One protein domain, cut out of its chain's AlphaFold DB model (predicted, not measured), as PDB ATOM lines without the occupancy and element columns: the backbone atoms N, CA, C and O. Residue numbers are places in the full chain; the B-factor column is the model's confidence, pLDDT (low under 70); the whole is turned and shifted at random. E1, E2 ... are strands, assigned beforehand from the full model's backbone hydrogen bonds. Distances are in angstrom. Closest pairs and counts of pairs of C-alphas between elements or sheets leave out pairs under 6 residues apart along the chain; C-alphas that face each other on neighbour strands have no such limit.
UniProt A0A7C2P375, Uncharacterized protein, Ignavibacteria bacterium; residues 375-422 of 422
ATOM      1  N   GLY A 375      -2.985  38.168  -9.563       64.56
ATOM      2  CA  GLY A 375      -3.834  37.396 -10.456       64.56
ATOM      3  C   GLY A 375      -5.285  37.328  -9.995       64.56
ATOM      4  O   GLY A 375      -5.717  37.978  -9.046       64.56
ATOM      5  N   ARG A 376      -6.078  36.579 -10.755       81.06
ATOM      6  CA  ARG A 376      -7.509  36.375 -10.510       81.06
ATOM      7  C   ARG A 376      -7.683  35.003  -9.879       81.06
ATOM      8  O   ARG A 376      -6.993  34.071 -10.287       81.06
ATOM      9  N   TYR A 377      -8.604  34.876  -8.936       87.06
ATOM     10  CA  TYR A 377      -8.852  33.640  -8.197       87.06
ATOM     11  C   TYR A 377     -10.326  33.274  -8.254       87.06
ATOM     12  O   TYR A 377     -11.186  34.144  -8.409       87.06
ATOM     13  N   ASP A 378     -10.627  31.993  -8.112       88.81
ATOM     14  CA  ASP A 378     -11.966  31.606  -7.699       88.81
ATOM     15  C   ASP A 378     -12.189  32.063  -6.254       88.81
ATOM     16  O   ASP A 378     -11.283  32.021  -5.422       88.81
ATOM     17  N   TRP A 379     -13.392  32.546  -5.964       88.12
ATOM     18  CA  TRP A 379     -13.779  33.000  -4.633       88.12
ATOM     19  C   TRP A 379     -15.023  32.249  -4.216       88.12
ATOM     20  O   TRP A 379     -15.997  32.186  -4.971       88.12
ATOM     21  N   GLU A 380     -15.005  31.718  -3.003       89.75
ATOM     22  CA  GLU A 380     -16.159  31.052  -2.423       89.75
ATOM     23  C   GLU A 380     -16.554  31.696  -1.100       89.75
ATOM     24  O   GLU A 380     -15.715  32.166  -0.328       89.75
ATOM     25  N   VAL A 381     -17.861  31.746  -0.855       86.94
ATOM     26  CA  VAL A 381     -18.388  32.162   0.442       86.94
ATOM     27  C   VAL A 381     -18.296  30.955   1.368       86.94
ATOM     28  O   VAL A 381     -19.117  30.044   1.278       86.94
ATOM     29  N   ASN A 382     -17.294  30.931   2.245       87.75
ATOM     30  CA  ASN A 382     -17.056  29.817   3.171       87.75
ATOM     31  C   ASN A 382     -17.727  30.026   4.541       87.75
ATOM     32  O   ASN A 382     -17.679  29.166   5.422       87.75
ATOM     33  N   GLY A 383     -18.367  31.176   4.730       86.50
ATOM     34  CA  GLY A 383     -19.057  31.506   5.959       86.50
ATOM     35  C   GLY A 383     -19.725  32.861   5.884       86.50
ATOM     36  O   GLY A 383     -19.792  33.508   4.839       86.50
ATOM     37  N   VAL A 384     -20.223  33.302   7.030       86.44
ATOM     38  CA  VAL A 384     -20.798  34.630   7.171       86.44
ATOM     39  C   VAL A 384     -20.438  35.231   8.519       86.44
ATOM     40  O   VAL A 384     -20.278  34.512   9.505       86.44
ATOM     41  N   ILE A 385     -20.346  36.555   8.573       83.38
ATOM     42  CA  ILE A 385     -20.137  37.301   9.813       83.38
ATOM     43  C   ILE A 385     -21.242  38.340   9.991       83.38
ATOM     44  O   ILE A 385     -21.740  38.916   9.022       83.38
ATOM     45  N   THR A 386     -21.619  38.620  11.235       83.50
ATOM     46  CA  THR A 386     -22.446  39.795  11.533       83.50
ATOM     47  C   THR A 386     -21.648  41.049  11.191       83.50
ATOM     48  O   THR A 386     -20.502  41.170  11.619       83.50
ATOM     49  N   ASN A 387     -22.239  41.975  10.431       76.25
ATOM     50  CA  ASN A 387     -21.594  43.227  10.048       76.25
ATOM     51  C   ASN A 387     -21.100  43.989  11.298       76.25
ATOM     52  O   ASN A 387     -21.934  44.459  12.078       76.25
ATOM     53  N   PRO A 388     -19.779  44.171  11.481       66.50
ATOM     54  CA  PRO A 388     -19.245  44.839  12.665       66.50
ATOM     55  C   PRO A 388     -19.509  46.356  12.680       66.50
ATOM     56  O   PRO A 388     -19.305  46.991  13.710       66.50
ATOM     57  N   TYR A 389     -19.985  46.936  11.570       62.41
ATOM     58  CA  TYR A 389     -20.159  48.384  11.398       62.41
ATOM     59  C   TYR A 389     -21.623  48.857  11.325       62.41
ATOM     60  O   TYR A 389     -21.866  50.026  11.040       62.41
ATOM     61  N   GLY A 390     -22.611  47.994  11.599       46.69
ATOM     62  CA  GLY A 390     -23.993  48.431  11.845       46.69
ATOM     63  C   GLY A 390     -25.092  47.654  11.112       46.69
ATOM     64  O   GLY A 390     -25.023  47.390   9.908       46.69
ATOM     65  N   GLY A 391     -26.151  47.346  11.870       55.47
ATOM     66  CA  GLY A 391     -27.343  46.604  11.449       55.47
ATOM     67  C   GLY A 391     -27.144  45.089  11.504       55.47
ATOM     68  O   GLY A 391     -26.042  44.607  11.274       55.47
ATOM     69  N   ASN A 392     -28.216  44.327  11.759       61.81
ATOM     70  CA  ASN A 392     -28.255  42.849  11.716       61.81
ATOM     71  C   ASN A 392     -28.008  42.273  10.297       61.81
ATOM     72  O   ASN A 392     -28.629  41.294   9.893       61.81
ATOM     73  N   ARG A 393     -27.161  42.922   9.494       70.75
ATOM     74  CA  ARG A 393     -26.782  42.507   8.150       70.75
ATOM     75  C   ARG A 393     -25.669  41.476   8.256       70.75
ATOM     76  O   ARG A 393     -24.731  41.633   9.035       70.75
ATOM     77  N   ILE A 394     -25.801  40.428   7.460       79.88
ATOM     78  CA  ILE A 394     -24.864  39.316   7.393       79.88
ATOM     79  C   ILE A 394     -23.932  39.567   6.201       79.88
ATOM     80  O   ILE A 394     -24.400  39.703   5.069       79.88
ATOM     81  N   LEU A 395     -22.628  39.666   6.454       79.44
ATOM     82  CA  LEU A 395     -21.606  39.808   5.418       79.44
ATOM     83  C   LEU A 395     -21.056  38.426   5.041       79.44
ATOM     84  O   LEU A 395     -20.799  37.629   5.946       79.44
ATOM     85  N   PRO A 396     -20.855  38.132   3.746       83.75
ATOM     86  CA  PRO A 396     -20.146  36.927   3.330       83.75
ATOM     87  C   PRO A 396     -18.699  36.963   3.836       83.75
ATOM     88  O   PRO A 396     -18.013  37.982   3.720       83.75
ATOM     89  N   LEU A 397     -18.238  35.844   4.388       84.12
ATOM     90  CA  LEU A 397     -16.819  35.577   4.574       84.12
ATOM     91  C   LEU A 397     -16.319  34.873   3.316       84.12
ATOM     92  O   LEU A 397     -16.877  33.854   2.911       84.12
ATOM     93  N   TRP A 398     -15.305  35.455   2.692       86.69
ATOM     94  CA  TRP A 398     -14.752  34.969   1.440       86.69
ATOM     95  C   TRP A 398     -13.454  34.213   1.677       86.69
ATOM     96  O   TRP A 398     -12.567  34.703   2.378       86.69
ATOM     97  N   GLU A 399     -13.328  33.056   1.038       89.12
ATOM     98  CA  GLU A 399     -12.086  32.301   0.943       89.12
ATOM     99  C   GLU A 399     -11.542  32.374  -0.481       89.12
ATOM    100  O   GLU A 399     -12.283  32.256  -1.462       89.12
ATOM    101  N   ARG A 400     -10.232  32.614  -0.579       89.25
ATOM    102  CA  ARG A 400      -9.516  32.625  -1.853       89.25
ATOM    103  C   ARG A 400      -9.253  31.182  -2.275       89.25
ATOM    104  O   ARG A 400      -8.508  30.483  -1.594       89.25
ATOM    105  N   GLY A 401      -9.831  30.782  -3.400       87.88
ATOM    106  CA  GLY A 401      -9.611  29.489  -4.035       87.88
ATOM    107  C   GLY A 401      -8.408  29.482  -4.982       87.88
ATOM    108  O   GLY A 401      -7.450  30.246  -4.831       87.88
ATOM    109  N   GLU A 402      -8.463  28.598  -5.976       88.94
ATOM    110  CA  GLU A 402      -7.393  28.415  -6.960       88.94
ATOM    111  C   GLU A 402      -7.245  29.623  -7.907       88.94
ATOM    112  O   GLU A 402      -8.221  30.332  -8.184       88.94
ATOM    113  N   PRO A 403      -6.041  29.870  -8.459       86.25
ATOM    114  CA  PRO A 403      -5.851  30.867  -9.507       86.25
ATOM    115  C   PRO A 403      -6.725  30.579 -10.742       86.25
ATOM    116  O   PRO A 403      -6.595  29.544 -11.395       86.25
ATOM    117  N   ASN A 404      -7.563  31.540 -11.125       80.00
ATOM    118  CA  ASN A 404      -8.426  31.497 -12.300       80.00
ATOM    119  C   ASN A 404      -8.301  32.786 -13.127       80.00
ATOM    120  O   ASN A 404      -9.111  33.709 -13.044       80.00
ATOM    121  N   ILE A 405      -7.297  32.816 -14.005       71.12
ATOM    122  CA  ILE A 405      -6.968  33.975 -14.850       71.12
ATOM    123  C   ILE A 405      -8.043  34.349 -15.887       71.12
ATOM    124  O   ILE A 405      -7.962  35.427 -16.470       71.12
ATOM    125  N   ARG A 406      -9.015  33.467 -16.167       70.94
ATOM    126  CA  ARG A 406     -10.022  33.686 -17.221       70.94
ATOM    127  C   ARG A 406     -11.317  34.270 -16.681       70.94
ATOM    128  O   ARG A 406     -11.861  35.178 -17.299       70.94
ATOM    129  N   THR A 407     -11.823  33.721 -15.580       77.88
ATOM    130  CA  THR A 407     -13.148  34.071 -15.043       77.88
ATOM    131  C   THR A 407     -13.153  34.306 -13.540       77.88
ATOM    132  O   THR A 407     -14.209  34.611 -12.997       77.88
ATOM    133  N   GLY A 408     -12.009  34.155 -12.867       78.56
ATOM    134  CA  GLY A 408     -11.885  34.466 -11.449       78.56
ATOM    135  C   GLY A 408     -12.036  35.960 -11.184       78.56
ATOM    136  O   GLY A 408     -12.103  36.774 -12.110       78.56
ATOM    137  N   TYR A 409     -12.024  36.335  -9.915       78.44
ATOM    138  CA  TYR A 409     -12.090  37.721  -9.474       78.44
ATOM    139  C   TYR A 409     -10.817  38.099  -8.718       78.44
ATOM    140  O   TYR A 409     -10.127  37.256  -8.139       78.44
ATOM    141  N   HIS A 410     -10.478  39.374  -8.745       75.00
ATOM    142  CA  HIS A 410      -9.459  39.965  -7.895       75.00
ATOM    143  C   HIS A 410     -10.047  40.323  -6.516       75.00
ATOM    144  O   HIS A 410     -11.250  40.540  -6.397       75.00
ATOM    145  N   THR A 411      -9.208  40.474  -5.482       69.69
ATOM    146  CA  THR A 411      -9.629  40.877  -4.115       69.69
ATOM    147  C   THR A 411     -10.344  42.234  -4.046       69.69
ATOM    148  O   THR A 411     -10.946  42.563  -3.028       69.69
ATOM    149  N   LEU A 412     -10.265  43.032  -5.116       63.19
ATOM    150  CA  LEU A 412     -10.859  44.371  -5.232       63.19
ATOM    151  C   LEU A 412     -12.057  44.416  -6.186       63.19
ATOM    152  O   LEU A 412     -12.679  45.466  -6.330       63.19
ATOM    153  N   GLU A 413     -12.379  43.306  -6.850       65.56
ATOM    154  CA  GLU A 413     -13.568  43.205  -7.693       65.56
ATOM    155  C   GLU A 413     -14.769  42.756  -6.846       65.56
ATOM    156  O   GLU A 413     -14.639  41.974  -5.903       65.56
ATOM    157  N   ILE A 414     -15.968  43.232  -7.194       70.88
ATOM    158  CA  ILE A 414     -17.201  42.673  -6.631       70.88
ATOM    159  C   ILE A 414     -17.319  41.236  -7.128       70.88
ATOM    160  O   ILE A 414     -17.410  41.009  -8.333       70.88
ATOM    161  N   VAL A 415     -17.378  40.286  -6.198       78.62
ATOM    162  CA  VAL A 415     -17.649  38.882  -6.503       78.62
ATOM    163  C   VAL A 415     -19.162  38.641  -6.421       78.62
ATOM    164  O   VAL A 415     -19.743  38.719  -5.327       78.62
ATOM    165  N   PRO A 416     -19.845  38.361  -7.548       78.19
ATOM    166  CA  PRO A 416     -21.254  38.001  -7.530       78.19
ATOM    167  C   PRO A 416     -21.453  36.725  -6.707       78.19
ATOM    168  O   PRO A 416     -20.847  35.695  -6.985       78.19
ATOM    169  N   HIS A 417     -22.331  36.785  -5.710       75.31
ATOM    170  CA  HIS A 417     -22.772  35.621  -4.951       75.31
ATOM    171  C   HIS A 417     -24.255  35.732  -4.650       75.31
ATOM    172  O   HIS A 417     -24.815  36.823  -4.541       75.31
ATOM    173  N   ASN A 418     -24.872  34.574  -4.475       70.38
ATOM    174  CA  ASN A 418     -26.193  34.475  -3.894       70.38
ATOM    175  C   ASN A 418     -26.025  33.994  -2.459       70.38
ATOM    176  O   ASN A 418     -25.279  33.048  -2.209       70.38
ATOM    177  N   TYR A 419     -26.751  34.601  -1.526       61.91
ATOM    178  CA  TYR A 419     -26.959  33.962  -0.236       61.91
ATOM    179  C   TYR A 419     -27.704  32.656  -0.504       61.91
ATOM    180  O   TYR A 419     -28.800  32.672  -1.069       61.91
ATOM    181  N   SER A 420     -27.124  31.518  -0.122       54.62
ATOM    182  CA  SER A 420     -27.932  30.319   0.056       54.62
ATOM    183  C   SER A 420     -29.016  30.691   1.060       54.62
ATOM    184  O   SER A 420     -28.689  31.129   2.162       54.62
ATOM    185  N   SER A 421     -30.284  30.600   0.660       44.16
ATOM    186  CA  SER A 421     -31.416  30.774   1.566       44.16
ATOM    187  C   SER A 421     -31.276  29.750   2.692       44.16
ATOM    188  O   SER A 421     -31.565  28.571   2.477       44.16
ATOM    189  N   GLY A 422     -30.725  30.192   3.821       45.09
ATOM    190  CA  GLY A 422     -30.662  29.429   5.061       45.09
ATOM    191  C   GLY A 422     -32.032  29.330   5.698       45.09
ATOM    192  O   GLY A 422     -32.769  30.343   5.643       45.09
TER     193      GLY A 422
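Overview. This is residues 375 to 422 of the 422 residues of an uncharacterized protein of Ignavibacteria bacterium (UniProt A0A7C2P375). One long hairpin of two strands, E1 and E2, makes the longest axis, and the tail after it, residues 404 to 422, folds back across one face of it. The 48 printed residues hold two named strands, E1 then E2, in one antiparallel sheet, and no named helix. The class is all strand, though only 20 of the 48 residues are in named elements. The whole is loose, with a radius of gyration of the C-alphas of 12.1 A, and elongated, spanning 35 by 22 by 14 A.

Along the chain. E1, residues 377 to 386, is 24.7 A long from C-alpha 377 at (-8.852, 33.640, -8.197). E2, residues 394 to 403, is 26.8 A long and ends at C-alpha 403 at (-5.851, 30.867, -9.507).

Arrangement. E1 and E2 are a hairpin, antiparallel at 158 degrees between directions. C-alphas 377 and 403 face each other at 4.3 A. N 397 and O 383 are within hydrogen-bond range at 2.8 A, as are N 385 and O 395 at 2.9 A. E1 bends by 59 degrees at residue 383.

Size, cuts and confidence. The C-alphas farthest apart, of Gly 391 and Arg 406, are 35.9 A apart. The printed part has no cut and its link E1 to E2, 7 residues, is short. The pLDDT is under 70 at residues 375, 388 to 392, 411 to 413 and 419 to 422.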